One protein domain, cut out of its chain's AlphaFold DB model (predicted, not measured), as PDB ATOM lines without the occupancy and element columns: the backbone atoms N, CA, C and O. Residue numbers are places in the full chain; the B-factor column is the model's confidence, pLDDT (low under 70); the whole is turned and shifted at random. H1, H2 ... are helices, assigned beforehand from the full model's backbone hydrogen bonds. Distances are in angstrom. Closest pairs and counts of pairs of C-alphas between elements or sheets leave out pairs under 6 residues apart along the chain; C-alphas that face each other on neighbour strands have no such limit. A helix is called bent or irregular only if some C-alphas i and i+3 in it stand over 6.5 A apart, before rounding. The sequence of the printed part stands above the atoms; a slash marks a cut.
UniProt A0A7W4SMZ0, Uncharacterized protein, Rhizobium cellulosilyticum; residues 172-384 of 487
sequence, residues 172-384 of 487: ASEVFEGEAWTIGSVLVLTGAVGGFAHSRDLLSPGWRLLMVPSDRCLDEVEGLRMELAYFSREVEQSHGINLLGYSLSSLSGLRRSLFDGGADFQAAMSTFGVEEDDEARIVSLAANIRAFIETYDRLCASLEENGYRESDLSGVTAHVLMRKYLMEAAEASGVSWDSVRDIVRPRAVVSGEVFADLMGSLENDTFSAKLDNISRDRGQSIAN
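Overview. This is residues 172 to 384 of the 487 residues of an uncharacterized protein of Rhizobium cellulosilyticum (UniProt A0A7W4SMZ0). The model is an elongated chain of helices in two lobes: at one end the long helices H7 and H4 lie side by side, running opposite ways, with the small hairpin of H5 and H6 near their far end. H8 turns away at a corner from H7 into the other lobe, where H2 crosses it at a steep tilt, H3 packs on its first half, and H10 and H11 pack on H2. The printed part has 213 residues and eleven named helices, H1 to H11 in order, with no named strand; the class is all helix. It is loose, with a radius of gyration of the C-alphas of 21.8 A, and its outline is a rod spanning 70 by 30 by 27 A.

Along the chain. Find C-alpha 279 at (0.207, -47.285, -38.871); from there H7 runs 38.6 A to C-alpha 305 at (31.792, -28.864, -26.641). Before it come H4, residues 215 to 239, 35.8 A long, H5, residues 252 to 259, and H6, residues 265 to 270. After it H8, residues 310 to 332, runs 33.9 A. Earlier you find H1, residues 172 to 175, H2, residues 183 to 198, 24.1 A long, and H3, residues 200 to 207; later come H9, residues 337 to 340, H10, residues 352 to 362, and H11, residues 366 to 374, ending at (52.102, -11.315, -63.231). H8 is irregular, with C-alphas 311 and 314 7.2 A apart; H2 and H3 only just are, at 6.9 A for C-alphas 191 and 194 and for 202 and 205. H2 has a kink of 32 degrees near residue 192.

Arrangement. Look first at H7, which touches H4 at a shallow tilt of 19 degrees, opposite ways, the closest C-alphas being Leu 228 and Phe 292, 5.5 A apart. H5 touches H7 at C-alphas Leu 258 and Arg 290, 6.6 A, about perpendicular at 75 degrees. H7 and H8 touch only at the corner. H8 is the hub; it touches H2 with residues 322 to 332 alone, closest at C-alphas Gly 191 and Ala 329, 5.0 A. H3 touches H8 at C-alphas Gly 206 and Gly 315, 3.8 A. H10 touches H2 at C-alphas Thr 190 and Leu 362, 6.0 A, and H1 at Val 175 and Phe 355, 6.4 A. H11 touches H2 at a shallow tilt of 23 degrees, opposite ways, closest at C-alphas Leu 187 and Ser 368, 6.2 A. H8 and H9 only just touch, only at the corner, with 3 pairs of C-alphas within 8 A. Every O i to N i+4 pair is within hydrogen-bond range in H4, H5, H6, H7, H10 and H11; the figures are 10 of 12 in H2, 17 of 19 in H8 and 1 of 4 in H3, which has 3 of 5 O i to N i+3 pairs within range, while H1 and H9 are too short for an O i to N i+4 pair.

Size, cuts and confidence. The two C-alphas farthest apart, Asp 277 and Asn 384, stand 71.5 A apart, and the printed part has no cut. The links H4 to H5 and H9 to H10 are long. Mean pLDDT of the printed part is 85.7; look for values under 70 at residues 261 to 263 and 363 to 376.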
ATOM      1  N   ALA A 172      42.423  -6.558 -45.786       90.00
ATOM      2  CA  ALA A 172      42.142  -7.981 -45.673       90.00
ATOM      3  C   ALA A 172      42.655  -8.538 -44.337       90.00
ATOM      4  O   ALA A 172      41.986  -9.368 -43.724       90.00
ATOM      5  N   SER A 173      43.784  -8.030 -43.836       90.06
ATOM      6  CA  SER A 173      44.343  -8.412 -42.533       90.06
ATOM      7  C   SER A 173      43.501  -7.940 -41.343       90.06
ATOM      8  O   SER A 173      43.649  -8.489 -40.254       90.06
ATOM      9  N   GLU A 174      42.606  -6.963 -41.514       90.25
ATOM     10  CA  GLU A 174      41.639  -6.570 -40.475       90.25
ATOM     11  C   GLU A 174      40.472  -7.560 -40.356       90.25
ATOM     12  O   GLU A 174      39.877  -7.703 -39.287       90.25
ATOM     13  N   VAL A 175      40.157  -8.268 -41.444       91.62
ATOM     14  CA  VAL A 175      39.049  -9.233 -41.518       91.62
ATOM     15  C   VAL A 175      39.529 -10.670 -41.325       91.62
ATOM     16  O   VAL A 175      38.790 -11.484 -40.775       91.62
ATOM     17  N   PHE A 176      40.752 -10.990 -41.749       92.38
ATOM     18  CA  PHE A 176      41.298 -12.347 -41.785       92.38
ATOM     19  C   PHE A 176      42.587 -12.487 -40.955       92.38
ATOM     20  O   PHE A 176      43.312 -11.518 -40.729       92.38
ATOM     21  N   GLU A 177      42.856 -13.689 -40.444       86.19
ATOM     22  CA  GLU A 177      43.958 -13.985 -39.510       86.19
ATOM     23  C   GLU A 177      45.346 -14.006 -40.180       86.19
ATOM     24  O   GLU A 177      46.352 -13.936 -39.480       86.19
ATOM     25  N   GLY A 178      45.420 -14.072 -41.513       81.88
ATOM     26  CA  GLY A 178      46.662 -14.294 -42.249       81.88
ATOM     27  C   GLY A 178      47.780 -13.276 -42.002       81.88
ATOM     28  O   GLY A 178      47.609 -12.076 -42.205       81.88
ATOM     29  N   GLU A 179      48.968 -13.781 -41.653       76.25
ATOM     30  CA  GLU A 179      50.195 -12.983 -41.483       76.25
ATOM     31  C   GLU A 179      51.057 -12.924 -42.761       76.25
ATOM     32  O   GLU A 179      51.824 -11.984 -42.961       76.25
ATOM     33  N   ALA A 180      50.931 -13.919 -43.648       85.12
ATOM     34  CA  ALA A 180      51.772 -14.079 -44.836       85.12
ATOM     35  C   ALA A 180      50.931 -14.252 -46.108       85.12
ATOM     36  O   ALA A 180      50.801 -15.350 -46.647       85.12
ATOM     37  N   TRP A 181      50.367 -13.150 -46.602       90.38
ATOM     38  CA  TRP A 181      49.532 -13.150 -47.803       90.38
ATOM     39  C   TRP A 181      50.283 -13.651 -49.042       90.38
ATOM     40  O   TRP A 181      51.389 -13.203 -49.365       90.38
ATOM     41  N   THR A 182      49.645 -14.571 -49.761       89.00
ATOM     42  CA  THR A 182      50.119 -15.137 -51.031       89.00
ATOM     43  C   THR A 182      49.217 -14.710 -52.178       89.00
ATOM     44  O   THR A 182      48.043 -14.394 -51.977       89.00
ATOM     45  N   ILE A 183      49.735 -14.747 -53.404       85.31
ATOM     46  CA  ILE A 183      48.942 -14.451 -54.607       85.31
ATOM     47  C   ILE A 183      47.682 -15.327 -54.655       85.31
ATOM     48  O   ILE A 183      46.587 -14.830 -54.909       85.31
ATOM     49  N   GLY A 184      47.827 -16.614 -54.334       87.62
ATOM     50  CA  GLY A 184      46.734 -17.573 -54.263       87.62
ATOM     51  C   GLY A 184      45.658 -17.153 -53.269       87.62
ATOM     52  O   GLY A 184      44.498 -17.079 -53.652       87.62
ATOM     53  N   SER A 185      46.026 -16.801 -52.031       90.31
ATOM     54  CA  SER A 185      45.050 -16.370 -51.012       90.31
ATOM     55  C   SER A 185      44.211 -15.167 -51.459       90.31
ATOM     56  O   SER A 185      43.013 -15.101 -51.190       90.31
ATOM     57  N   VAL A 186      44.809 -14.256 -52.223       87.94
ATOM     58  CA  VAL A 186      44.139 -13.058 -52.729       87.94
ATOM     59  C   VAL A 186      43.221 -13.357 -53.909       87.94
ATOM     60  O   VAL A 186      42.114 -12.818 -53.971       87.94
ATOM     61  N   LEU A 187      43.627 -14.254 -54.811       85.50
ATOM     62  CA  LEU A 187      42.749 -14.763 -55.867       85.50
ATOM     63  C   LEU A 187      41.531 -15.480 -55.274       85.50
ATOM     64  O   LEU A 187      40.411 -15.231 -55.713       85.50
ATOM     65  N   VAL A 188      41.733 -16.296 -54.233       90.12
ATOM     66  CA  VAL A 188      40.644 -16.976 -53.517       90.12
ATOM     67  C   VAL A 188      39.676 -15.974 -52.897       90.12
ATOM     68  O   VAL A 188      38.472 -16.079 -53.126       90.12
ATOM     69  N   LEU A 189      40.179 -14.973 -52.165       89.62
ATOM     70  CA  LEU A 189      39.316 -13.937 -51.597       89.62
ATOM     71  C   LEU A 189      38.529 -13.202 -52.674       89.62
ATOM     72  O   LEU A 189      37.323 -13.044 -52.528       89.62
ATOM     73  N   THR A 190      39.189 -12.802 -53.761       86.12
ATOM     74  CA  THR A 190      38.538 -12.070 -54.853       86.12
ATOM     75  C   THR A 190      37.480 -12.928 -55.552       86.12
ATOM     76  O   THR A 190      36.402 -12.438 -55.872       86.12
ATOM     77  N   GLY A 191      37.735 -14.227 -55.734       86.38
ATOM     78  CA  GLY A 191      36.761 -15.167 -56.296       86.38
ATOM     79  C   GLY A 191      35.545 -15.403 -55.392       86.38
ATOM     80  O   GLY A 191      34.435 -15.582 -55.891       86.38
ATOM     81  N   ALA A 192      35.720 -15.348 -54.070       90.06
ATOM     82  CA  ALA A 192      34.640 -15.549 -53.100       90.06
ATOM     83  C   ALA A 192      33.703 -14.333 -52.950       90.06
ATOM     84  O   ALA A 192      32.607 -14.464 -52.399       90.06
ATOM     85  N   VAL A 193      34.087 -13.161 -53.473       87.44
ATOM     86  CA  VAL A 193      33.349 -11.886 -53.352       87.44
ATOM     87  C   VAL A 193      31.912 -12.000 -53.825       87.44
ATOM     88  O   VAL A 193      31.004 -11.543 -53.137       87.44
ATOM     89  N   GLY A 194      31.683 -12.652 -54.968       84.44
ATOM     90  CA  GLY A 194      30.331 -12.845 -55.493       84.44
ATOM     91  C   GLY A 194      29.440 -13.622 -54.520       84.44
ATOM     92  O   GLY A 194      28.293 -13.238 -54.289       84.44
ATOM     93  N   GLY A 195      29.984 -14.669 -53.887       87.88
ATOM     94  CA  GLY A 195      29.286 -15.453 -52.864       87.88
ATOM     95  C   GLY A 195      29.021 -14.644 -51.594       87.88
ATOM     96  O   GLY A 195      27.904 -14.647 -51.070       87.88
ATOM     97  N   PHE A 196      30.015 -13.881 -51.138       89.31
ATOM     98  CA  PHE A 196      29.883 -13.005 -49.974       89.31
ATOM     99  C   PHE A 196      28.855 -11.890 -50.177       89.31
ATOM    100  O   PHE A 196      28.060 -11.623 -49.275       89.31
ATOM    101  N   ALA A 197      28.834 -11.271 -51.355       85.62
ATOM    102  CA  ALA A 197      27.874 -10.233 -51.704       85.62
ATOM    103  C   ALA A 197      26.448 -10.796 -51.798       85.62
ATOM    104  O   ALA A 197      25.519 -10.212 -51.241       85.62
ATOM    105  N   HIS A 198      26.275 -11.958 -52.440       86.75
ATOM    106  CA  HIS A 198      24.965 -12.594 -52.600       86.75
ATOM    107  C   HIS A 198      24.343 -13.034 -51.267       86.75
ATOM    108  O   HIS A 198      23.128 -12.953 -51.095       86.75
ATOM    109  N   SER A 199      25.173 -13.457 -50.311       89.50
ATOM    110  CA  SER A 199      24.732 -14.011 -49.023       89.50
ATOM    111  C   SER A 199      25.027 -13.103 -47.828       89.50
ATOM    112  O   SER A 199      25.069 -13.577 -46.693       89.50
ATOM    113  N   ARG A 200      25.219 -11.796 -48.046       85.06
ATOM    114  CA  ARG A 200      25.678 -10.842 -47.020       85.06
ATOM    115  C   ARG A 200      24.903 -10.925 -45.700       85.06
ATOM    116  O   ARG A 200      25.517 -10.966 -44.633       85.06
ATOM    117  N   ASP A 201      23.575 -10.981 -45.766       86.19
ATOM    118  CA  ASP A 201      22.715 -11.023 -44.575       86.19
ATOM    119  C   ASP A 201      22.890 -12.323 -43.779       86.19
ATOM    120  O   ASP A 201      22.911 -12.303 -42.548       86.19
ATOM    121  N   LEU A 202      23.094 -13.444 -44.478       87.56
ATOM    122  CA  LEU A 202      23.346 -14.756 -43.874       87.56
ATOM    123  C   LEU A 202      24.739 -14.840 -43.248       87.56
ATOM    124  O   LEU A 202      24.939 -15.586 -42.294       87.56
ATOM    125  N   LEU A 203      25.694 -14.075 -43.776       89.38
ATOM    126  CA  LEU A 203      27.067 -14.024 -43.286       89.38
ATOM    127  C   LEU A 203      27.239 -13.093 -42.078       89.38
ATOM    128  O   LEU A 203      28.134 -13.305 -41.260       89.38
ATOM    129  N   SER A 204      26.362 -12.094 -41.933       87.81
ATOM    130  CA  SER A 204      26.437 -11.069 -40.882       87.81
ATOM    131  C   SER A 204      26.613 -11.612 -39.451       87.81
ATOM    132  O   SER A 204      27.460 -11.082 -38.725       87.81
ATOM    133  N   PRO A 205      25.892 -12.669 -39.020       89.38
ATOM    134  CA  PRO A 205      26.059 -13.234 -37.683       89.38
ATOM    135  C   PRO A 205      27.451 -13.832 -37.440       89.38
ATOM    136  O   PRO A 205      27.926 -13.810 -36.307       89.38
ATOM    137  N   GLY A 206      28.117 -14.336 -38.486       88.94
ATOM    138  CA  GLY A 206      29.434 -14.972 -38.382       88.94
ATOM    139  C   GLY A 206      30.540 -14.002 -37.970       88.94
ATOM    140  O   GLY A 206      31.391 -14.354 -37.157       88.94
ATOM    141  N   TRP A 207      30.478 -12.755 -38.446       88.19
ATOM    142  CA  TRP A 207      31.452 -11.707 -38.107       88.19
ATOM    143  C   TRP A 207      31.416 -11.304 -36.628       88.19
ATOM    144  O   TRP A 207      32.392 -10.780 -36.099       88.19
ATOM    145  N   ARG A 208      30.298 -11.567 -35.939       85.88
ATOM    146  CA  ARG A 208      30.086 -11.201 -34.532       85.88
ATOM    147  C   ARG A 208      30.502 -12.290 -33.546       85.88
ATOM    148  O   ARG A 208      30.401 -12.061 -32.341       85.88
ATOM    149  N   LEU A 209      30.937 -13.458 -34.026       90.25
ATOM    150  CA  LEU A 209      31.388 -14.526 -33.142       90.25
ATOM    151  C   LEU A 209      32.611 -14.074 -32.334       90.25
ATOM    152  O   LEU A 209      33.553 -13.487 -32.867       90.25
ATOM    153  N   LEU A 210      32.581 -14.378 -31.034       88.75
ATOM    154  CA  LEU A 210      33.658 -14.055 -30.091       88.75
ATOM    155  C   LEU A 210      34.902 -14.926 -30.289       88.75
ATOM    156  O   LEU A 210      35.986 -14.566 -29.841       88.75
ATOM    157  N   MET A 211      34.738 -16.072 -30.942       90.50
ATOM    158  CA  MET A 211      35.801 -17.013 -31.251       90.50
ATOM    159  C   MET A 211      35.563 -17.617 -32.632       90.50
ATOM    160  O   MET A 211      34.419 -17.789 -33.054       90.50
ATOM    161  N   VAL A 212      36.652 -17.899 -33.342       89.44
ATOM    162  CA  VAL A 212      36.607 -18.451 -34.696       89.44
ATOM    163  C   VAL A 212      36.464 -19.973 -34.609       89.44
ATOM    164  O   VAL A 212      37.296 -20.615 -33.954       89.44
ATOM    165  N   PRO A 213      35.461 -20.578 -35.274       92.12
ATOM    166  CA  PRO A 213      35.322 -22.030 -35.326       92.12
ATOM    167  C   PRO A 213      36.578 -22.715 -35.862       92.12
ATOM    168  O   PRO A 213      37.307 -22.179 -36.701       92.12
ATOM    169  N   SER A 214      36.864 -23.905 -35.339       91.50
ATOM    170  CA  SER A 214      37.878 -24.781 -35.924       91.50
ATOM    171  C   SER A 214      37.304 -25.476 -37.159       91.50
ATOM    172  O   SER A 214      36.097 -25.710 -37.222       91.50
ATOM    173  N   ASP A 215      38.153 -25.875 -38.108       89.88
ATOM    174  CA  ASP A 215      37.705 -26.621 -39.295       89.88
ATOM    175  C   ASP A 215      36.932 -27.890 -38.922       89.88
ATOM    176  O   ASP A 215      35.893 -28.180 -39.505       89.88
ATOM    177  N   ARG A 216      37.381 -28.589 -37.872       92.00
ATOM    178  CA  ARG A 216      36.686 -29.762 -37.332       92.00
ATOM    179  C   ARG A 216      35.272 -29.425 -36.850       92.00
ATOM    180  O   ARG A 216      34.349 -30.177 -37.135       92.00
ATOM    181  N   CYS A 217      35.109 -28.319 -36.119       93.25
ATOM    182  CA  CYS A 217      33.796 -27.860 -35.661       93.25
ATOM    183  C   CYS A 217      32.887 -27.533 -36.851       93.25
ATOM    184  O   CYS A 217      31.725 -27.930 -36.866       93.25
ATOM    185  N   LEU A 218      33.425 -26.861 -37.873       93.62
ATOM    186  CA  LEU A 218      32.678 -26.525 -39.083       93.62
ATOM    187  C   LEU A 218      32.235 -27.775 -39.856       93.62
ATOM    188  O   LEU A 218      31.074 -27.840 -40.248       93.62
ATOM    189  N   ASP A 219      33.107 -28.776 -40.017       92.50
ATOM    190  CA  ASP A 219      32.772 -30.054 -40.669       92.50
ATOM    191  C   ASP A 219      31.673 -30.812 -39.921       92.50
ATOM    192  O   ASP A 219      30.736 -31.336 -40.527       92.50
ATOM    193  N   GLU A 220      31.775 -30.864 -38.594       93.88
ATOM    194  CA  GLU A 220      30.815 -31.564 -37.746       93.88
ATOM    195  C   GLU A 220      29.439 -30.887 -37.774       93.88
ATOM    196  O   GLU A 220      28.419 -31.547 -37.987       93.88
ATOM    197  N   VAL A 221      29.406 -29.556 -37.642       92.81
ATOM    198  CA  VAL A 221      28.176 -28.760 -37.731       92.81
ATOM    199  C   VAL A 221      27.553 -28.852 -39.123       92.81
ATOM    200  O   VAL A 221      26.332 -28.964 -39.238       92.81
ATOM    201  N   GLU A 222      28.358 -28.831 -40.188       92.69
ATOM    202  CA  GLU A 222      27.880 -29.004 -41.561       92.69
ATOM    203  C   GLU A 222      27.260 -30.395 -41.770       92.69
ATOM    204  O   GLU A 222      26.146 -30.492 -42.290       92.69
ATOM    205  N   GLY A 223      27.917 -31.456 -41.287       93.81
ATOM    206  CA  GLY A 223      27.394 -32.824 -41.315       93.81
ATOM    207  C   GLY A 223      26.042 -32.955 -40.611       93.81
ATOM    208  O   GLY A 223      25.067 -33.415 -41.210       93.81
ATOM    209  N   LEU A 224      25.945 -32.460 -39.374       94.06
ATOM    210  CA  LEU A 224      24.704 -32.490 -38.594       94.06
ATOM    211  C   LEU A 224      23.598 -31.635 -39.237       94.06
ATOM    212  O   LEU A 224      22.436 -32.042 -39.255       94.06
ATOM    213  N   ARG A 225      23.933 -30.482 -39.834       91.50
ATOM    214  CA  ARG A 225      22.969 -29.670 -40.602       91.50
ATOM    215  C   ARG A 225      22.423 -30.411 -41.819       91.50
ATOM    216  O   ARG A 225      21.232 -30.286 -42.109       91.50
ATOM    217  N   MET A 226      23.265 -31.150 -42.541       91.75
ATOM    218  CA  MET A 226      22.827 -31.953 -43.685       91.75
ATOM    219  C   MET A 226      21.910 -33.101 -43.249       91.75
ATOM    220  O   MET A 226      20.892 -33.329 -43.900       91.75
ATOM    221  N   GLU A 227      22.210 -33.767 -42.130       94.00
ATOM    222  CA  GLU A 227      21.332 -34.788 -41.537       94.00
ATOM    223  C   GLU A 227      19.964 -34.205 -41.139       94.00
ATOM    224  O   GLU A 227      18.925 -34.764 -41.492       94.00
ATOM    225  N   LEU A 228      19.933 -33.041 -40.479       92.19
ATOM    226  CA  LEU A 228      18.679 -32.352 -40.139       92.19
ATOM    227  C   LEU A 228      17.855 -32.008 -41.384       92.19
ATOM    228  O   LEU A 228      16.641 -32.216 -41.405       92.19
ATOM    229  N   ALA A 229      18.506 -31.492 -42.429       92.12
ATOM    230  CA  ALA A 229      17.845 -31.185 -43.692       92.12
ATOM    231  C   ALA A 229      17.304 -32.444 -44.382       92.12
ATOM    232  O   ALA A 229      16.203 -32.404 -44.932       92.12
ATOM    233  N   TYR A 230      18.041 -33.554 -44.320       93.00
ATOM    234  CA  TYR A 230      17.597 -34.849 -44.825       93.00
ATOM    235  C   TYR A 230      16.321 -35.314 -44.115       93.00
ATOM    236  O   TYR A 230      15.296 -35.488 -44.774       93.00
ATOM    237  N   PHE A 231      16.326 -35.414 -42.781       92.69
ATOM    238  CA  PHE A 231      15.144 -35.862 -42.034       92.69
ATOM    239  C   PHE A 231      13.949 -34.918 -42.196       92.69
ATOM    240  O   PHE A 231      12.819 -35.375 -42.357       92.69
ATOM    241  N   SER A 232      14.183 -33.603 -42.216       91.94
ATOM    242  CA  SER A 232      13.123 -32.620 -42.465       91.94
ATOM    243  C   SER A 232      12.491 -32.800 -43.845       91.94
ATOM    244  O   SER A 232      11.272 -32.726 -43.978       91.94
ATOM    245  N   ARG A 233      13.303 -33.080 -44.871       92.62
ATOM    246  CA  ARG A 233      12.828 -33.316 -46.237       92.62
ATOM    247  C   ARG A 233      12.038 -34.618 -46.360       92.62
ATOM    248  O   ARG A 233      11.028 -34.625 -47.055       92.62
ATOM    249  N   GLU A 234      12.458 -35.692 -45.695       92.25
ATOM    250  CA  GLU A 234      11.709 -36.959 -45.675       92.25
ATOM    251  C   GLU A 234      10.302 -36.769 -45.081       92.25
ATOM    252  O   GLU A 234       9.310 -37.268 -45.624       92.25
ATOM    253  N   VAL A 235      10.199 -35.982 -44.004       88.81
ATOM    254  CA  VAL A 235       8.917 -35.633 -43.374       88.81
ATOM    255  C   VAL A 235       8.088 -34.703 -44.262       88.81
ATOM    256  O   VAL A 235       6.892 -34.934 -44.434       88.81
ATOM    257  N   GLU A 236       8.705 -33.701 -44.890       90.50
ATOM    258  CA  GLU A 236       8.019 -32.769 -45.790       90.50
ATOM    259  C   GLU A 236       7.452 -33.478 -47.023       90.50
ATOM    260  O   GLU A 236       6.301 -33.258 -47.393       90.50
ATOM    261  N   GLN A 237       8.219 -34.377 -47.640       87.25
ATOM    262  CA  GLN A 237       7.778 -35.122 -48.819       87.25
ATOM    263  C   GLN A 237       6.655 -36.110 -48.503       87.25
ATOM    264  O   GLN A 237       5.748 -36.292 -49.316       87.25
ATOM    265  N   SER A 238       6.716 -36.747 -47.336       83.12
ATOM    266  CA  SER A 238       5.756 -37.783 -46.957       83.12
ATOM    267  C   SER A 238       4.474 -37.201 -46.350       83.12
ATOM    268  O   SER A 238       3.403 -37.778 -46.542       83.12
ATOM    269  N   HIS A 239       4.574 -36.063 -45.650       81.50
ATOM    270  CA  HIS A 239       3.511 -35.537 -44.785       81.50
ATOM    271  C   HIS A 239       3.313 -34.011 -44.857       81.50
ATOM    272  O   HIS A 239       2.485 -33.475 -44.128       81.50
ATOM    273  N   GLY A 240       4.036 -33.289 -45.718       83.56
ATOM    274  CA  GLY A 240       3.825 -31.854 -45.958       83.56
ATOM    275  C   GLY A 240       4.311 -30.914 -44.847       83.56
ATOM    276  O   GLY A 240       4.041 -29.716 -44.912       83.56
ATOM    277  N   ILE A 241       5.028 -31.425 -43.839       86.69
ATOM    278  CA  ILE A 241       5.588 -30.628 -42.738       86.69
ATOM    279  C   ILE A 241       7.091 -30.441 -42.936       86.69
ATOM    280  O   ILE A 241       7.842 -31.410 -42.962       86.69
ATOM    281  N   ASN A 242       7.551 -29.190 -42.954       87.62
ATOM    282  CA  ASN A 242       8.976 -28.870 -42.898       87.62
ATOM    283  C   ASN A 242       9.415 -28.603 -41.447       87.62
ATOM    284  O   ASN A 242       9.125 -27.543 -40.888       87.62
ATOM    285  N   LEU A 243      10.122 -29.559 -40.840       85.44
ATOM    286  CA  LEU A 243      10.560 -29.493 -39.441       85.44
ATOM    287  C   LEU A 243      11.513 -28.324 -39.160       85.44
ATOM    288  O   LEU A 243      11.462 -27.750 -38.075       85.44
ATOM    289  N   LEU A 244      12.326 -27.914 -40.140       86.19
ATOM    290  CA  LEU A 244      13.236 -26.767 -40.010       86.19
ATOM    291  C   LEU A 244      12.506 -25.427 -39.818       86.19
ATOM    292  O   LEU A 244      13.121 -24.456 -39.381       86.19
ATOM    293  N   GLY A 245      11.209 -25.359 -40.141       81.19
ATOM    294  CA  GLY A 245      10.379 -24.171 -39.931       81.19
ATOM    295  C   GLY A 245       9.928 -23.966 -38.480       81.19
ATOM    296  O   GLY A 245       9.352 -22.924 -38.166       81.19
ATOM    297  N   TYR A 246      10.175 -24.934 -37.595       82.12
ATOM    298  CA  TYR A 246       9.709 -24.914 -36.212       82.12
ATOM    299  C   TYR A 246      10.877 -24.804 -35.232       82.12
ATOM    300  O   TYR A 246      11.909 -25.452 -35.381       82.12
ATOM    301  N   SER A 247      10.701 -24.007 -34.177       77.62
ATOM    302  CA  SER A 247      11.632 -24.008 -33.048       77.62
ATOM    303  C   SER A 247      11.479 -25.284 -32.213       77.62
ATOM    304  O   SER A 247      10.403 -25.886 -32.155       77.62
ATOM    305  N   LEU A 248      12.527 -25.655 -31.471       73.50
ATOM    306  CA  LEU A 248      12.487 -26.764 -30.506       73.50
ATOM    307  C   LEU A 248      11.322 -26.647 -29.510       73.50
ATOM    308  O   LEU A 248      10.712 -27.647 -29.138       73.50
ATOM    309  N   SER A 249      10.991 -25.422 -29.088       77.69
ATOM    310  CA  SER A 249       9.856 -25.171 -28.198       77.69
ATOM    311  C   SER A 249       8.529 -25.578 -28.839       77.69
ATOM    312  O   SER A 249       7.685 -26.172 -28.170       77.69
ATOM    313  N   SER A 250       8.362 -25.311 -30.136       80.50
ATOM    314  CA  SER A 250       7.185 -25.721 -30.905       80.50
ATOM    315  C   SER A 250       7.139 -27.239 -31.082       80.50
ATOM    316  O   SER A 250       6.074 -27.831 -30.973       80.50
ATOM    317  N   LEU A 251       8.296 -27.892 -31.235       83.31
ATOM    318  CA  LEU A 251       8.412 -29.353 -31.326       83.31
ATOM    319  C   LEU A 251       8.381 -30.069 -29.961       83.31
ATOM    320  O   LEU A 251       8.451 -31.297 -29.901       83.31
ATOM    321  N   SER A 252       8.249 -29.340 -28.848       82.69
ATOM    322  CA  SER A 252       8.337 -29.918 -27.499       82.69
ATOM    323  C   SER A 252       7.238 -30.944 -27.193       82.69
ATOM    324  O   SER A 252       7.493 -31.904 -26.468       82.69
ATOM    325  N   GLY A 253       6.041 -30.786 -27.771       82.50
ATOM    326  CA  GLY A 253       4.957 -31.770 -27.666       82.50
ATOM    327  C   GLY A 253       5.311 -33.096 -28.343       82.50
ATOM    328  O   GLY A 253       5.170 -34.154 -27.731       82.50
ATOM    329  N   LEU A 254       5.871 -33.025 -29.557       85.25
ATOM    330  CA  LEU A 254       6.364 -34.192 -30.293       85.25
ATOM    331  C   LEU A 254       7.518 -34.863 -29.547       85.25
ATOM    332  O   LEU A 254       7.504 -36.076 -29.354       85.25
ATOM    333  N   ARG A 255       8.461 -34.074 -29.021       86.94
ATOM    334  CA  ARG A 255       9.561 -34.580 -28.193       86.94
ATOM    335  C   ARG A 255       9.048 -35.360 -26.974       86.94
ATOM    336  O   ARG A 255       9.429 -36.508 -26.783       86.94
ATOM    337  N   ARG A 256       8.122 -34.808 -26.185       83.69
ATOM    338  CA  ARG A 256       7.563 -35.526 -25.020       83.69
ATOM    339  C   ARG A 256       6.838 -36.814 -25.415       83.69
ATOM    340  O   ARG A 256       6.957 -37.817 -24.716       83.69
ATOM    341  N   SER A 257       6.110 -36.806 -26.534       83.56
ATOM    342  CA  SER A 257       5.412 -38.006 -27.018       83.56
ATOM    343  C   SER A 257       6.364 -39.117 -27.481       83.56
ATOM    344  O   SER A 257       6.103 -40.287 -27.225       83.56
ATOM    345  N   LEU A 258       7.494 -38.759 -28.104       84.75
ATOM    346  CA  LEU A 258       8.445 -39.712 -28.686       84.75
ATOM    347  C   LEU A 258       9.459 -40.274 -27.679       84.75
ATOM    348  O   LEU A 258       9.890 -41.417 -27.836       84.75
ATOM    349  N   PHE A 259       9.856 -39.489 -26.672       82.94
ATOM    350  CA  PHE A 259      10.934 -39.859 -25.743       82.94
ATOM    351  C   PHE A 259      10.444 -40.203 -24.330       82.94
ATOM    352  O   PHE A 259      10.975 -41.131 -23.722       82.94
ATOM    353  N   ASP A 260       9.419 -39.512 -23.821       75.06
ATOM    354  CA  ASP A 260       8.968 -39.670 -22.428       75.06
ATOM    355  C   ASP A 260       7.770 -40.628 -22.290       75.06
ATOM    356  O   ASP A 260       7.373 -40.974 -21.178       75.06
ATOM    357  N   GLY A 261       7.150 -41.032 -23.409       63.56
ATOM    358  CA  GLY A 261       5.966 -41.905 -23.442       63.56
ATOM    359  C   GLY A 261       4.713 -41.317 -22.770       63.56
ATOM    360  O   GLY A 261       3.735 -42.030 -22.561       63.56
ATOM    361  N   GLY A 262       4.743 -40.031 -22.400       57.19
ATOM    362  CA  GLY A 262       3.715 -39.371 -21.586       57.19
ATOM    363  C   GLY A 262       2.646 -38.598 -22.366       57.19
ATOM    364  O   GLY A 262       1.739 -38.047 -21.746       57.19
ATOM    365  N   ALA A 263       2.743 -38.524 -23.697       62.78
ATOM    366  CA  ALA A 263       1.808 -37.792 -24.555       62.78
ATOM    367  C   ALA A 263       1.476 -38.592 -25.823       62.78
ATOM    368  O   ALA A 263       2.332 -39.298 -26.351       62.78
ATOM    369  N   ASP A 264       0.240 -38.465 -26.311       79.88
ATOM    370  CA  ASP A 264      -0.218 -39.101 -27.548       79.88
ATOM    371  C   ASP A 264       0.446 -38.437 -28.769       79.88
ATOM    372  O   ASP A 264       0.280 -37.238 -29.010       79.88
ATOM    373  N   PHE A 265       1.224 -39.222 -29.521       83.12
ATOM    374  CA  PHE A 265       1.954 -38.768 -30.705       83.12
ATOM    375  C   PHE A 265       1.015 -38.295 -31.821       83.12
ATOM    376  O   PHE A 265       1.290 -37.271 -32.443       83.12
ATOM    377  N   GLN A 266      -0.121 -38.967 -32.042       79.50
ATOM    378  CA  GLN A 266      -1.096 -38.539 -33.051       79.50
ATOM    379  C   GLN A 266      -1.750 -37.212 -32.651       79.50
ATOM    380  O   GLN A 266      -1.903 -36.316 -33.481       79.50
ATOM    381  N   ALA A 267      -2.059 -37.039 -31.362       81.00
ATOM    382  CA  ALA A 267      -2.573 -35.773 -30.845       81.00
ATOM    383  C   ALA A 267      -1.542 -34.634 -30.940       81.00
ATOM    384  O   ALA A 267      -1.916 -33.485 -31.163       81.00
ATOM    385  N   ALA A 268      -0.247 -34.924 -30.789       82.94
ATOM    386  CA  ALA A 268       0.807 -33.939 -31.010       82.94
ATOM    387  C   ALA A 268       0.958 -33.594 -32.503       82.94
ATOM    388  O   ALA A 268       1.084 -32.420 -32.841       82.94
ATOM    389  N   MET A 269       0.879 -34.578 -33.402       82.19
ATOM    390  CA  MET A 269       0.961 -34.381 -34.856       82.19
ATOM    391  C   MET A 269      -0.219 -33.594 -35.437       82.19
ATOM    392  O   MET A 269      -0.016 -32.755 -36.318       82.19
ATOM    393  N   SER A 270      -1.431 -33.782 -34.908       80.50
ATOM    394  CA  SER A 270      -2.615 -33.043 -35.367       80.50
ATOM    395  C   SER A 270      -2.493 -31.530 -35.143       80.50
ATOM    396  O   SER A 270      -3.030 -30.745 -35.921       80.50
ATOM    397  N   THR A 271      -1.696 -31.091 -34.156       80.25
ATOM    398  CA  THR A 271      -1.394 -29.659 -33.948       80.25
ATOM    399  C   THR A 271      -0.581 -29.032 -35.083       80.25
ATOM    400  O   THR A 271      -0.594 -27.812 -35.242       80.25
ATOM    401  N   PHE A 272       0.065 -29.859 -35.908       75.81
ATOM    402  CA  PHE A 272       0.772 -29.461 -37.124       75.81
ATOM    403  C   PHE A 272      -0.060 -29.703 -38.395       75.81
ATOM    404  O   PHE A 272       0.457 -29.559 -39.500       75.81
ATOM    405  N   GLY A 273      -1.344 -30.056 -38.251       74.88
ATOM    406  CA  GLY A 273      -2.264 -30.267 -39.369       74.88
ATOM    407  C   GLY A 273      -2.071 -31.588 -40.114       74.88
ATOM    408  O   GLY A 273      -2.526 -31.703 -41.249       74.88
ATOM    409  N   VAL A 274      -1.399 -32.572 -39.503       76.12
ATOM    410  CA  VAL A 274      -1.250 -33.918 -40.072       76.12
ATOM    411  C   VAL A 274      -2.192 -34.886 -39.375       76.12
ATOM    412  O   VAL A 274      -2.056 -35.165 -38.185       76.12
ATOM    413  N   GLU A 275      -3.128 -35.406 -40.160       77.94
ATOM    414  CA  GLU A 275      -4.008 -36.516 -39.813       77.94
ATOM    415  C   GLU A 275      -3.562 -37.713 -40.665       77.94
ATOM    416  O   GLU A 275      -3.703 -37.701 -41.887       77.94
ATOM    417  N   GLU A 276      -2.923 -38.699 -40.034       77.06
ATOM    418  CA  GLU A 276      -2.437 -39.918 -40.684       77.06
ATOM    419  C   GLU A 276      -2.992 -41.121 -39.924       77.06
ATOM    420  O   GLU A 276      -2.805 -41.229 -38.709       77.06
ATOM    421  N   ASP A 277      -3.666 -42.005 -40.659       77.94
ATOM    422  CA  ASP A 277      -4.350 -43.188 -40.127       77.94
ATOM    423  C   ASP A 277      -3.599 -44.490 -40.476       77.94
ATOM    424  O   ASP A 277      -3.911 -45.553 -39.937       77.94
ATOM    425  N   ASP A 278      -2.600 -44.429 -41.369       84.62
ATOM    426  CA  ASP A 278      -1.749 -45.572 -41.719       84.62
ATOM    427  C   ASP A 278      -0.638 -45.785 -40.673       84.62
ATOM    428  O   ASP A 278       0.324 -45.017 -40.581       84.62
ATOM    429  N   GLU A 279      -0.741 -46.883 -39.917       80.44
ATOM    430  CA  GLU A 279       0.207 -47.285 -38.871       80.44
ATOM    431  C   GLU A 279       1.664 -47.342 -39.362       80.44
ATOM    432  O   GLU A 279       2.570 -46.879 -38.667       80.44
ATOM    433  N   ALA A 280       1.915 -47.839 -40.579       82.06
ATOM    434  CA  ALA A 280       3.272 -47.927 -41.114       82.06
ATOM    435  C   ALA A 280       3.859 -46.537 -41.407       82.06
ATOM    436  O   ALA A 280       5.054 -46.298 -41.198       82.06
ATOM    437  N   ARG A 281       3.017 -45.599 -41.854       81.88
ATOM    438  CA  ARG A 281       3.417 -44.213 -42.128       81.88
ATOM    439  C   ARG A 281       3.617 -43.429 -40.836       81.88
ATOM    440  O   ARG A 281       4.601 -42.703 -40.736       81.88
ATOM    441  N   ILE A 282       2.783 -43.655 -39.820       83.06
ATOM    442  CA  ILE A 282       2.954 -43.083 -38.474       83.06
ATOM    443  C   ILE A 282       4.289 -43.519 -37.863       83.06
ATOM    444  O   ILE A 282       5.026 -42.679 -37.350       83.06
ATOM    445  N   VAL A 283       4.632 -44.811 -37.936       84.31
ATOM    446  CA  VAL A 283       5.905 -45.330 -37.405       84.31
ATOM    447  C   VAL A 283       7.103 -44.723 -38.139       84.31
ATOM    448  O   VAL A 283       8.069 -44.311 -37.499       84.31
ATOM    449  N   SER A 284       7.034 -44.625 -39.469       84.81
ATOM    450  CA  SER A 284       8.078 -43.989 -40.284       84.81
ATOM    451  C   SER A 284       8.250 -42.501 -39.946       84.81
ATOM    452  O   SER A 284       9.362 -42.024 -39.717       84.81
ATOM    453  N   LEU A 285       7.139 -41.771 -39.830       85.69
ATOM    454  CA  LEU A 285       7.112 -40.363 -39.447       85.69
ATOM    455  C   LEU A 285       7.695 -40.142 -38.047       85.69
ATOM    456  O   LEU A 285       8.549 -39.276 -37.863       85.69
ATOM    457  N   ALA A 286       7.285 -40.959 -37.076       87.69
ATOM    458  CA  ALA A 286       7.822 -40.942 -35.721       87.69
ATOM    459  C   ALA A 286       9.334 -41.203 -35.706       87.69
ATOM    460  O   ALA A 286      10.060 -40.505 -34.999       87.69
ATOM    461  N   ALA A 287       9.825 -42.155 -36.507       89.38
ATOM    462  CA  ALA A 287      11.251 -42.451 -36.623       89.38
ATOM    463  C   ALA A 287      12.045 -41.267 -37.201       89.38
ATOM    464  O   ALA A 287      13.075 -40.898 -36.637       89.38
ATOM    465  N   ASN A 288      11.549 -40.624 -38.264       90.12
ATOM    466  CA  ASN A 288      12.208 -39.467 -38.878       90.12
ATOM    467  C   ASN A 288      12.188 -38.223 -37.974       90.12
ATOM    468  O   ASN A 288      13.207 -37.548 -37.844       90.12
ATOM    469  N   ILE A 289      11.067 -37.931 -37.305       90.31
ATOM    470  CA  ILE A 289      10.982 -36.819 -36.341       90.31
ATOM    471  C   ILE A 289      11.891 -37.084 -35.139       90.31
ATOM    472  O   ILE A 289      12.578 -36.177 -34.668       90.31
ATOM    473  N   ARG A 290      11.933 -38.327 -34.649       91.19
ATOM    474  CA  ARG A 290      12.840 -38.722 -33.571       91.19
ATOM    475  C   ARG A 290      14.298 -38.514 -33.970       91.19
ATOM    476  O   ARG A 290      15.028 -37.878 -33.216       91.19
ATOM    477  N   ALA A 291      14.695 -38.998 -35.147       92.38
ATOM    478  CA  ALA A 291      16.046 -38.824 -35.667       92.38
ATOM    479  C   ALA A 291      16.400 -37.339 -35.838       92.38
ATOM    480  O   ALA A 291      17.474 -36.915 -35.425       92.38
ATOM    481  N   PHE A 292      15.469 -36.518 -36.338       93.12
ATOM    482  CA  PHE A 292      15.646 -35.066 -36.416       93.12
ATOM    483  C   PHE A 292      15.927 -34.438 -35.039       93.12
ATOM    484  O   PHE A 292      16.870 -33.663 -34.900       93.12
ATOM    485  N   ILE A 293      15.142 -34.781 -34.010       92.06
ATOM    486  CA  ILE A 293      15.328 -34.244 -32.651       92.06
ATOM    487  C   ILE A 293      16.661 -34.713 -32.050       92.06
ATOM    488  O   ILE A 293      17.393 -33.894 -31.501       92.06
ATOM    489  N   GLU A 294      17.005 -35.998 -32.184       93.06
ATOM    490  CA  GLU A 294      18.286 -36.544 -31.704       93.06
ATOM    491  C   GLU A 294      19.482 -35.865 -32.393       93.06
ATOM    492  O   GLU A 294      20.453 -35.498 -31.729       93.06
ATOM    493  N   THR A 295      19.419 -35.634 -33.709       94.25
ATOM    494  CA  THR A 295      20.464 -34.906 -34.446       94.25
ATOM    495  C   THR A 295      20.540 -33.438 -34.018       94.25
ATOM    496  O   THR A 295      21.640 -32.894 -33.915       94.25
ATOM    497  N   TYR A 296      19.411 -32.792 -33.712       91.06
ATOM    498  CA  TYR A 296      19.406 -31.411 -33.221       91.06
ATOM    499  C   TYR A 296      20.057 -31.306 -31.835       91.06
ATOM    500  O   TYR A 296      20.863 -30.407 -31.591       91.06
ATOM    501  N   ASP A 297      19.761 -32.249 -30.940       91.12
ATOM    502  CA  ASP A 297      20.402 -32.322 -29.625       91.12
ATOM    503  C   ASP A 297      21.918 -32.544 -29.757       91.12
ATOM    504  O   ASP A 297      22.700 -31.881 -29.076       91.12
ATOM    505  N   ARG A 298      22.349 -33.417 -30.683       94.44
ATOM    506  CA  ARG A 298      23.776 -33.611 -31.006       94.44
ATOM    507  C   ARG A 298      24.430 -32.340 -31.543       94.44
ATOM    508  O   ARG A 298      25.566 -32.056 -31.179       94.44
ATOM    509  N   LEU A 299      23.731 -31.570 -32.378       93.19
ATOM    510  CA  LEU A 299      24.216 -30.281 -32.878       93.19
ATOM    511  C   LEU A 299      24.441 -29.288 -31.734       93.19
ATOM    512  O   LEU A 299      25.491 -28.652 -31.685       93.19
ATOM    513  N   CYS A 300      23.499 -29.186 -30.797       91.00
ATOM    514  CA  CYS A 300      23.645 -28.316 -29.630       91.00
ATOM    515  C   CYS A 300      24.804 -28.761 -28.731       91.00
ATOM    516  O   CYS A 300      25.632 -27.934 -28.357       91.00
ATOM    517  N   ALA A 301      24.911 -30.064 -28.456       93.00
ATOM    518  CA  ALA A 301      26.019 -30.620 -27.683       93.00
ATOM    519  C   ALA A 301      27.379 -30.344 -28.351       93.00
ATOM    520  O   ALA A 301      28.314 -29.913 -27.684       93.00
ATOM    521  N   SER A 302      27.475 -30.507 -29.675       93.75
ATOM    522  CA  SER A 302      28.694 -30.222 -30.441       93.75
ATOM    523  C   SER A 302      29.093 -28.742 -30.377       93.75
ATOM    524  O   SER A 302      30.269 -28.416 -30.200       93.75
ATOM    525  N   LEU A 303      28.123 -27.821 -30.460       93.12
ATOM    526  CA  LEU A 303      28.378 -26.390 -30.263       93.12
ATOM    527  C   LEU A 303      28.941 -26.114 -28.863       93.12
ATOM    528  O   LEU A 303      29.974 -25.451 -28.752       93.12
ATOM    529  N   GLU A 304      28.312 -26.661 -27.819       94.06
ATOM    530  CA  GLU A 304      28.747 -26.494 -26.426       94.06
ATOM    531  C   GLU A 304      30.152 -27.059 -26.178       94.06
ATOM    532  O   GLU A 304      30.982 -26.391 -25.558       94.06
ATOM    533  N   GLU A 305      30.460 -28.246 -26.713       93.88
ATOM    534  CA  GLU A 305      31.792 -28.864 -26.641       93.88
ATOM    535  C   GLU A 305      32.883 -27.990 -27.278       93.88
ATOM    536  O   GLU A 305      34.028 -27.984 -26.821       93.88
ATOM    537  N   ASN A 306      32.525 -27.212 -28.303       92.50
ATOM    538  CA  ASN A 306      33.420 -26.276 -28.981       92.50
ATOM    539  C   ASN A 306      33.391 -24.852 -28.383       92.50
ATOM    540  O   ASN A 306      34.036 -23.952 -28.922       92.50
ATOM    541  N   GLY A 307      32.692 -24.646 -27.260       92.62
ATOM    542  CA  GLY A 307      32.639 -23.371 -26.538       92.62
ATOM    543  C   GLY A 307      31.593 -22.375 -27.048       92.62
ATOM    544  O   GLY A 307      31.593 -21.223 -26.611       92.62
ATOM    545  N   TYR A 308      30.697 -22.803 -27.937       93.81
ATOM    546  CA  TYR A 308      29.604 -21.995 -28.477       93.81
ATOM    547  C   TYR A 308      28.303 -22.240 -27.720       93.81
ATOM    548  O   TYR A 308      28.073 -23.302 -27.147       93.81
ATOM    549  N   ARG A 309      27.412 -21.251 -27.738       91.75
ATOM    550  CA  ARG A 309      26.037 -21.403 -27.254       91.75
ATOM    551  C   ARG A 309      25.123 -21.790 -28.409       91.75
ATOM    552  O   ARG A 309      25.408 -21.486 -29.563       91.75
ATOM    553  N   GLU A 310      23.953 -22.342 -28.097       86.75
ATOM    554  CA  GLU A 310      22.893 -22.571 -29.093       86.75
ATOM    555  C   GLU A 310      22.551 -21.284 -29.875       86.75
ATOM    556  O   GLU A 310      22.363 -21.313 -31.090       86.75
ATOM    557  N   SER A 311      22.574 -20.121 -29.207       88.44
ATOM    558  CA  SER A 311      22.360 -18.812 -29.843       88.44
ATOM    559  C   SER A 311      23.403 -18.447 -30.906       88.44
ATOM    560  O   SER A 311      23.137 -17.585 -31.743       88.44
ATOM    561  N   ASP A 312      24.576 -19.082 -30.884       91.44
ATOM    562  CA  ASP A 312      25.670 -18.829 -31.822       91.44
ATOM    563  C   ASP A 312      25.556 -19.687 -33.094       91.44
ATOM    564  O   ASP A 312      26.315 -19.479 -34.044       91.44
ATOM    565  N   LEU A 313      24.580 -20.606 -33.171       89.38
ATOM    566  CA  LEU A 313      24.378 -21.519 -34.304       89.38
ATOM    567  C   LEU A 313      24.306 -20.789 -35.655       89.38
ATOM    568  O   LEU A 313      24.861 -21.263 -36.650       89.38
ATOM    569  N   SER A 314      23.650 -19.624 -35.708       89.06
ATOM    570  CA  SER A 314      23.593 -18.811 -36.929       89.06
ATOM    571  C   SER A 314      24.965 -18.273 -37.331       89.06
ATOM    572  O   SER A 314      25.273 -18.211 -38.518       89.06
ATOM    573  N   GLY A 315      25.802 -17.907 -36.356       92.19
ATOM    574  CA  GLY A 315      27.168 -17.452 -36.601       92.19
ATOM    575  C   GLY A 315      28.072 -18.589 -37.070       92.19
ATOM    576  O   GLY A 315      28.787 -18.431 -38.054       92.19
ATOM    577  N   VAL A 316      27.998 -19.761 -36.433       93.75
ATOM    578  CA  VAL A 316      28.802 -20.926 -36.843       93.75
ATOM    579  C   VAL A 316      28.387 -21.408 -38.236       93.75
ATOM    580  O   VAL A 316      29.235 -21.660 -39.088       93.75
ATOM    581  N   THR A 317      27.082 -21.421 -38.528       91.81
ATOM    582  CA  THR A 317      26.565 -21.685 -39.881       91.81
ATOM    583  C   THR A 317      27.093 -20.675 -40.902       91.81
ATOM    584  O   THR A 317      27.436 -21.056 -42.021       91.81
ATOM    585  N   ALA A 318      27.145 -19.389 -40.550       92.94
ATOM    586  CA  ALA A 318      27.689 -18.366 -41.434       92.94
ATOM    587  C   ALA A 318      29.152 -18.668 -41.792       92.94
ATOM    588  O   ALA A 318      29.508 -18.577 -42.962       92.94
ATOM    589  N   HIS A 319      29.974 -19.115 -40.834       93.81
ATOM    590  CA  HIS A 319      31.355 -19.546 -41.099       93.81
ATOM    591  C   HIS A 319      31.441 -20.785 -42.000       93.81
ATOM    592  O   HIS A 319      32.308 -20.825 -42.868       93.81
ATOM    593  N   VAL A 320      30.519 -21.750 -41.873       93.56
ATOM    594  CA  VAL A 320      30.416 -22.876 -42.827       93.56
ATOM    595  C   VAL A 320      30.199 -22.348 -44.247       93.56
ATOM    596  O   VAL A 320      30.898 -22.749 -45.178       93.56
ATOM    597  N   LEU A 321      29.276 -21.397 -44.418       92.38
ATOM    598  CA  LEU A 321      28.994 -20.798 -45.722       92.38
ATOM    599  C   LEU A 321      30.178 -19.970 -46.253       92.38
ATOM    600  O   LEU A 321      30.496 -20.065 -47.438       92.38
ATOM    601  N   MET A 322      30.864 -19.206 -45.393       93.31
ATOM    602  CA  MET A 322      32.080 -18.474 -45.775       93.31
ATOM    603  C   MET A 322      33.154 -19.427 -46.288       93.31
ATOM    604  O   MET A 322      33.694 -19.224 -47.374       93.31
ATOM    605  N   ARG A 323      33.424 -20.491 -45.522       94.38
ATOM    606  CA  ARG A 323      34.399 -21.521 -45.873       94.38
ATOM    607  C   ARG A 323      34.057 -22.165 -47.209       94.38
ATOM    608  O   ARG A 323      34.939 -22.301 -48.046       94.38
ATOM    609  N   LYS A 324      32.785 -22.490 -47.442       93.25
ATOM    610  CA  LYS A 324      32.330 -23.054 -48.713       93.25
ATOM    611  C   LYS A 324      32.646 -22.138 -49.900       93.25
ATOM    612  O   LYS A 324      33.245 -22.604 -50.863       93.25
ATOM    613  N   TYR A 325      32.327 -20.844 -49.817       94.69
ATOM    614  CA  TYR A 325      32.658 -19.901 -50.893       94.69
ATOM    615  C   TYR A 325      34.164 -19.768 -51.125       94.69
ATOM    616  O   TYR A 325      34.606 -19.695 -52.268       94.69
ATOM    617  N   LEU A 326      34.962 -19.772 -50.056       94.38
ATOM    618  CA  LEU A 326      36.420 -19.733 -50.155       94.38
ATOM    619  C   LEU A 326      36.987 -21.018 -50.776       94.38
ATOM    620  O   LEU A 326      37.880 -20.944 -51.614       94.38
ATOM    621  N   MET A 327      36.455 -22.188 -50.420       94.88
ATOM    622  CA  MET A 327      36.857 -23.470 -51.004       94.88
ATOM    623  C   MET A 327      36.498 -23.555 -52.492       94.88
ATOM    624  O   MET A 327      37.351 -23.915 -53.300       94.88
ATOM    625  N   GLU A 328      35.277 -23.165 -52.868       94.31
ATOM    626  CA  GLU A 328      34.836 -23.110 -54.269       94.31
ATOM    627  C   GLU A 328      35.704 -22.134 -55.086       94.31
ATOM    628  O   GLU A 328      36.126 -22.446 -56.201       94.31
ATOM    629  N   ALA A 329      36.041 -20.971 -54.517       91.62
ATOM    630  CA  ALA A 329      36.928 -20.003 -55.156       91.62
ATOM    631  C   ALA A 329      38.376 -20.511 -55.278       91.62
ATOM    632  O   ALA A 329      39.036 -20.244 -56.288       91.62
ATOM    633  N   ALA A 330      38.869 -21.257 -54.285       91.81
ATOM    634  CA  ALA A 330      40.176 -21.910 -54.331       91.81
ATOM    635  C   ALA A 330      40.245 -22.943 -55.457       91.81
ATOM    636  O   ALA A 330      41.180 -22.905 -56.261       91.81
ATOM    637  N   GLU A 331      39.224 -23.792 -55.575       91.81
ATOM    638  CA  GLU A 331      39.109 -24.778 -56.650       91.81
ATOM    639  C   GLU A 331      39.055 -24.106 -58.028       91.81
ATOM    640  O   GLU A 331      39.855 -24.437 -58.906       91.81
ATOM    641  N   ALA A 332      38.188 -23.101 -58.204       87.38
ATOM    642  CA  ALA A 332      38.072 -22.350 -59.456       87.38
ATOM    643  C   ALA A 332      39.384 -21.648 -59.848       87.38
ATOM    644  O   ALA A 332      39.724 -21.544 -61.028       87.38
ATOM    645  N   SER A 333      40.150 -21.210 -58.849       83.94
ATOM    646  CA  SER A 333      41.456 -20.577 -59.024       83.94
ATOM    647  C   SER A 333      42.608 -21.583 -59.047       83.94
ATOM    648  O   SER A 333      43.760 -21.164 -59.028       83.94
ATOM    649  N   GLY A 334      42.364 -22.898 -59.058       86.19
ATOM    650  CA  GLY A 334      43.414 -23.925 -59.050       86.19
ATOM    651  C   GLY A 334      44.421 -23.796 -57.897       86.19
ATOM    652  O   GLY A 334      45.591 -24.140 -58.066       86.19
ATOM    653  N   VAL A 335      44.000 -23.239 -56.759       89.75
ATOM    654  CA  VAL A 335      44.808 -23.068 -55.546       89.75
ATOM    655  C   VAL A 335      44.415 -24.154 -54.548       89.75
ATOM    656  O   VAL A 335      43.236 -24.406 -54.321       89.75
ATOM    657  N   SER A 336      45.399 -24.804 -53.922       92.81
ATOM    658  CA  SER A 336      45.121 -25.792 -52.875       92.81
ATOM    659  C   SER A 336      44.516 -25.106 -51.648       92.81
ATOM    660  O   SER A 336      45.142 -24.204 -51.090       92.81
ATOM    661  N   TRP A 337      43.343 -25.553 -51.189       93.31
ATOM    662  CA  TRP A 337      42.713 -25.030 -49.971       93.31
ATOM    663  C   TRP A 337      43.651 -25.076 -48.756       93.31
ATOM    664  O   TRP A 337      43.785 -24.084 -48.043       93.31
ATOM    665  N   ASP A 338      44.397 -26.171 -48.584       93.25
ATOM    666  CA  ASP A 338      45.358 -26.337 -47.484       93.25
ATOM    667  C   ASP A 338      46.456 -25.263 -47.473       93.25
ATOM    668  O   ASP A 338      46.990 -24.942 -46.416       93.25
ATOM    669  N   SER A 339      46.786 -24.690 -48.635       90.44
ATOM    670  CA  SER A 339      47.809 -23.642 -48.757       90.44
ATOM    671  C   SER A 339      47.319 -22.240 -48.386       90.44
ATOM    672  O   SER A 339      48.140 -21.345 -48.194       90.44
ATOM    673  N   VAL A 340      45.999 -22.032 -48.294       92.12
ATOM    674  CA  VAL A 340      45.403 -20.705 -48.064       92.12
ATOM    675  C   VAL A 340      44.458 -20.636 -46.873       92.12
ATOM    676  O   VAL A 340      44.237 -19.530 -46.386       92.12
ATOM    677  N   ARG A 341      43.924 -21.763 -46.382       92.00
ATOM    678  CA  ARG A 341      42.874 -21.799 -45.346       92.00
ATOM    679  C   ARG A 341      43.208 -20.991 -44.094       92.00
ATOM    680  O   ARG A 341      42.350 -20.275 -43.598       92.00
ATOM    681  N   ASP A 342      44.463 -21.046 -43.647       91.31
ATOM    682  CA  ASP A 342      44.917 -20.349 -42.440       91.31
ATOM    683  C   ASP A 342      45.119 -18.845 -42.697       91.31
ATOM    684  O   ASP A 342      45.021 -18.034 -41.783       91.31
ATOM    685  N   ILE A 343      45.356 -18.451 -43.955       92.12
ATOM    686  CA  ILE A 343      45.513 -17.048 -44.364       92.12
ATOM    687  C   ILE A 343      44.140 -16.373 -44.464       92.12
ATOM    688  O   ILE A 343      43.954 -15.268 -43.962       92.12
ATOM    689  N   VAL A 344      43.171 -17.043 -45.097       92.12
ATOM    690  CA  VAL A 344      41.812 -16.516 -45.334       92.12
ATOM    691  C   VAL A 344      40.821 -16.892 -44.229       92.12
ATOM    692  O   VAL A 344      39.607 -16.836 -44.427       92.12
ATOM    693  N   ARG A 345      41.323 -17.281 -43.055       90.75
ATOM    694  CA  ARG A 345      40.498 -17.588 -41.888       90.75
ATOM    695  C   ARG A 345      39.930 -16.298 -41.291       90.75
ATOM    696  O   ARG A 345      40.720 -15.409 -40.977       90.75
ATOM    697  N   PRO A 346      38.602 -16.140 -41.150       90.69
ATOM    698  CA  PRO A 346      38.021 -14.925 -40.580       90.69
ATOM    699  C   PRO A 346      38.505 -14.678 -39.150       90.69
ATOM    700  O   PRO A 346      38.603 -15.624 -38.375       90.69
ATOM    701  N   ARG A 347      38.736 -13.420 -38.772       90.94
ATOM    702  CA  ARG A 347      38.994 -13.020 -37.384       90.94
ATOM    703  C   ARG A 347      37.713 -13.054 -36.556       90.94
ATOM    704  O   ARG A 347      36.602 -12.899 -37.068       90.94
ATOM    705  N   ALA A 348      37.877 -13.205 -35.246       88.19
ATOM    706  CA  ALA A 348      36.789 -12.993 -34.301       88.19
ATOM    707  C   ALA A 348      36.428 -11.500 -34.217       88.19
ATOM    708  O   ALA A 348      37.307 -10.640 -34.270       88.19
ATOM    709  N   VAL A 349      35.142 -11.211 -34.010       89.81
ATOM    710  CA  VAL A 349      34.622  -9.856 -33.744       89.81
ATOM    711  C   VAL A 349      35.038  -8.829 -34.812       89.81
ATOM    712  O   VAL A 349      35.585  -7.767 -34.516       89.81
ATOM    713  N   VAL A 350      34.744  -9.131 -36.076       88.56
ATOM    714  CA  VAL A 350      34.927  -8.192 -37.192       88.56
ATOM    715  C   VAL A 350      33.716  -7.263 -37.271       88.56
ATOM    716  O   VAL A 350      32.562  -7.702 -37.237       88.56
ATOM    717  N   SER A 351      33.957  -5.954 -37.374       85.19
ATOM    718  CA  SER A 351      32.863  -4.996 -37.530       85.19
ATOM    719  C   SER A 351      32.241  -5.108 -38.927       85.19
ATOM    720  O   SER A 351      32.915  -5.373 -39.924       85.19
ATOM    721  N   GLY A 352      30.928  -4.882 -39.018       81.31
ATOM    722  CA  GLY A 352      30.232  -4.906 -40.307       81.31
ATOM    723  C   GLY A 352      30.706  -3.815 -41.276       81.31
ATOM    724  O   GLY A 352      30.580  -3.999 -42.483       81.31
ATOM    725  N   GLU A 353      31.248  -2.710 -40.755       85.69
ATOM    726  CA  GLU A 353      31.841  -1.622 -41.542       85.69
ATOM    727  C   GLU A 353      33.172  -2.058 -42.161       85.69
ATOM    728  O   GLU A 353      33.320  -1.968 -43.373       85.69
ATOM    729  N   VAL A 354      34.076  -2.650 -41.373       86.75
ATOM    730  CA  VAL A 354      35.376  -3.155 -41.857       86.75
ATOM    731  C   VAL A 354      35.181  -4.220 -42.939       86.75
ATOM    732  O   VAL A 354      35.831  -4.194 -43.985       86.75
ATOM    733  N   PHE A 355      34.222  -5.131 -42.742       84.81
ATOM    734  CA  PHE A 355      33.884  -6.116 -43.767       84.81
ATOM    735  C   PHE A 355      33.299  -5.469 -45.035       84.81
ATOM    736  O   PHE A 355      33.668  -5.849 -46.145       84.81
ATOM    737  N   ALA A 356      32.404  -4.486 -44.896       84.81
ATOM    738  CA  ALA A 356      31.836  -3.779 -46.043       84.81
ATOM    739  C   ALA A 356      32.902  -2.996 -46.829       84.81
ATOM    740  O   ALA A 356      32.872  -3.005 -48.059       84.81
ATOM    741  N   ASP A 357      33.864  -2.386 -46.138       85.62
ATOM    742  CA  ASP A 357      34.981  -1.657 -46.740       85.62
ATOM    743  C   ASP A 357      35.927  -2.585 -47.514       85.62
ATOM    744  O   ASP A 357      36.409  -2.220 -48.596       85.62
ATOM    745  N   LEU A 358      36.169  -3.799 -47.004       86.62
ATOM    746  CA  LEU A 358      36.899  -4.833 -47.736       86.62
ATOM    747  C   LEU A 358      36.126  -5.268 -48.987       86.62
ATOM    748  O   LEU A 358      36.693  -5.277 -50.081       86.62
ATOM    749  N   MET A 359      34.834  -5.573 -48.854       84.12
ATOM    750  CA  MET A 359      33.988  -5.985 -49.978       84.12
ATOM    751  C   MET A 359      33.937  -4.920 -51.079       84.12
ATOM    752  O   MET A 359      34.151  -5.242 -52.246       84.12
ATOM    753  N   GLY A 360      33.783  -3.643 -50.718       79.88
ATOM    754  CA  GLY A 360      33.819  -2.536 -51.679       79.88
ATOM    755  C   GLY A 360      35.172  -2.374 -52.386       79.88
ATOM    756  O   GLY A 360      35.224  -1.897 -53.517       79.88
ATOM    757  N   SER A 361      36.280  -2.792 -51.762       76.38
ATOM    758  CA  SER A 361      37.600  -2.794 -52.415       76.38
ATOM    759  C   SER A 361      37.787  -3.943 -53.413       76.38
ATOM    760  O   SER A 361      38.566  -3.815 -54.359       76.38
ATOM    761  N   LEU A 362      37.055  -5.040 -53.214       72.31
ATOM    762  CA  LEU A 362      37.165  -6.278 -53.974       72.31
ATOM    763  C   LEU A 362      36.263  -6.338 -55.217       72.31
ATOM    764  O   LEU A 362      36.586  -7.057 -56.157       72.31
ATOM    765  N   GLU A 363      35.181  -5.557 -55.270       68.06
ATOM    766  CA  GLU A 363      34.279  -5.439 -56.437       68.06
ATOM    767  C   GLU A 363      34.948  -4.811 -57.685       68.06
ATOM    768  O   GLU A 363      34.312  -4.580 -58.712       68.06
ATOM    769  N   ASN A 364      36.248  -4.521 -57.624       62.53
ATOM    770  CA  ASN A 364      37.009  -3.916 -58.706       62.53
ATOM    771  C   ASN A 364      37.589  -5.004 -59.639       62.53
ATOM    772  O   ASN A 364      38.708  -5.483 -59.440       62.53
ATOM    773  N   ASP A 365      36.852  -5.352 -60.703       54.12
ATOM    774  CA  ASP A 365      37.128  -6.439 -61.677       54.12
ATOM    775  C   ASP A 365      38.537  -6.454 -62.315       54.12
ATOM    776  O   ASP A 365      38.951  -7.427 -62.948       54.12
ATOM    777  N   THR A 366      39.323  -5.387 -62.168       62.28
ATOM    778  CA  THR A 366      40.665  -5.304 -62.765       62.28
ATOM    779  C   THR A 366      41.752  -6.045 -61.981       62.28
ATOM    780  O   THR A 366      42.870  -6.168 -62.482       62.28
ATOM    781  N   PHE A 367      41.465  -6.532 -60.773       64.25
ATOM    782  CA  PHE A 367      42.480  -7.052 -59.855       64.25
ATOM    783  C   PHE A 367      42.937  -8.484 -60.168       64.25
ATOM    784  O   PHE A 367      44.135  -8.716 -60.345       64.25
ATOM    785  N   SER A 368      42.001  -9.422 -60.344       63.12
ATOM    786  CA  SER A 368      42.310 -10.827 -60.660       63.12
ATOM    787  C   SER A 368      43.066 -10.960 -61.981       63.12
ATOM    788  O   SER A 368      44.075 -11.655 -62.057       63.12
ATOM    789  N   ALA A 369      42.652 -10.204 -63.004       64.88
ATOM    790  CA  ALA A 369      43.323 -10.189 -64.301       64.88
ATOM    791  C   ALA A 369      44.754  -9.622 -64.228       64.88
ATOM    792  O   ALA A 369      45.625 -10.036 -64.992       64.88
ATOM    793  N   LYS A 370      45.025  -8.670 -63.322       66.94
ATOM    794  CA  LYS A 370      46.385  -8.152 -63.100       66.94
ATOM    795  C   LYS A 370      47.255  -9.171 -62.362       66.94
ATOM    796  O   LYS A 370      48.395  -9.368 -62.770       66.94
ATOM    797  N   LEU A 371      46.721  -9.847 -61.342       66.50
ATOM    798  CA  LEU A 371      47.434 -10.883 -60.581       66.50
ATOM    799  C   LEU A 371      47.783 -12.110 -61.439       66.50
ATOM    800  O   LEU A 371      48.938 -12.540 -61.436       66.50
ATOM    801  N   ASP A 372      46.827 -12.626 -62.219       64.88
ATOM    802  CA  ASP A 372      47.040 -13.800 -63.084       64.88
ATOM    803  C   ASP A 372      48.098 -13.546 -64.173       64.88
ATOM    804  O   ASP A 372      48.852 -14.445 -64.534       64.88
ATOM    805  N   ASN A 373      48.207 -12.311 -64.676       59.59
ATOM    806  CA  ASN A 373      49.199 -11.962 -65.697       59.59
ATOM    807  C   ASN A 373      50.632 -11.831 -65.152       59.59
ATOM    808  O   ASN A 373      51.585 -11.900 -65.929       59.59
ATOM    809  N   ILE A 374      50.797 -11.611 -63.845       58.41
ATOM    810  CA  ILE A 374      52.102 -11.315 -63.231       58.41
ATOM    811  C   ILE A 374      52.731 -12.569 -62.604       58.41
ATOM    812  O   ILE A 374      53.955 -12.641 -62.499       58.41
ATOM    813  N   SER A 375      51.944 -13.589 -62.242       60.44
ATOM    814  CA  SER A 375      52.456 -14.744 -61.494       60.44
ATOM    815  C   SER A 375      52.272 -16.080 -62.212       60.44
ATOM    816  O   SER A 375      51.164 -16.460 -62.579       60.44
ATOM    817  N   ARG A 376      53.368 -16.842 -62.322       65.31
ATOM    818  CA  ARG A 376      53.331 -18.269 -62.687       65.31
ATOM    819  C   ARG A 376      53.147 -19.189 -61.477       65.31
ATOM    820  O   ARG A 376      52.742 -20.330 -61.662       65.31
ATOM    821  N   ASP A 377      53.461 -18.709 -60.274       78.00
ATOM    822  CA  ASP A 377      53.381 -19.468 -59.027       78.00
ATOM    823  C   ASP A 377      52.454 -18.760 -58.034       78.00
ATOM    824  O   ASP A 377      52.785 -17.716 -57.469       78.00
ATOM    825  N   ARG A 378      51.285 -19.363 -57.808       79.75
ATOM    826  CA  ARG A 378      50.253 -18.835 -56.910       79.75
ATOM    827  C   ARG A 378      50.636 -18.966 -55.426       79.75
ATOM    828  O   ARG A 378      50.017 -18.307 -54.596       79.75
ATOM    829  N   GLY A 379      51.656 -19.754 -55.075       81.44
ATOM    830  CA  GLY A 379      52.157 -19.885 -53.702       81.44
ATOM    831  C   GLY A 379      53.108 -18.764 -53.266       81.44
ATOM    832  O   GLY A 379      53.445 -18.665 -52.087       81.44
ATOM    833  N   GLN A 380      53.548 -17.905 -54.189       84.81
ATOM    834  CA  GLN A 380      54.507 -16.849 -53.880       84.81
ATOM    835  C   GLN A 380      53.908 -15.791 -52.933       84.81
ATOM    836  O   GLN A 380      52.777 -15.330 -53.112       84.81
ATOM    837  N   SER A 381      54.697 -15.378 -51.932       86.62
ATOM    838  CA  SER A 381      54.332 -14.286 -51.021       86.62
ATOM    839  C   SER A 381      54.194 -12.964 -51.774       86.62
ATOM    840  O   SER A 381      55.071 -12.591 -52.559       86.62
ATOM    841  N   ILE A 382      53.130 -12.223 -51.473       84.44
ATOM    842  CA  ILE A 382      52.880 -10.893 -52.033       84.44
ATOM    843  C   ILE A 382      53.997  -9.920 -51.676       84.44
ATOM    844  O   ILE A 382      54.424  -9.162 -52.540       84.44
ATOM    845  N   ALA A 383      54.529  -9.982 -50.452       84.00
ATOM    846  CA  ALA A 383      55.641  -9.130 -50.038       84.00
ATOM    847  C   ALA A 383      56.860  -9.310 -50.959       84.00
ATOM    848  O   ALA A 383      57.486  -8.334 -51.363       84.00
ATOM    849  N   ASN A 384      57.144 -10.549 -51.376       83.50
ATOM    850  CA  ASN A 384      58.233 -10.832 -52.311       83.50
ATOM    851  C   ASN A 384      57.937 -10.318 -53.727       83.50
ATOM    852  O   ASN A 384      58.851  -9.853 -54.406       83.50
TER     853      ASN A 384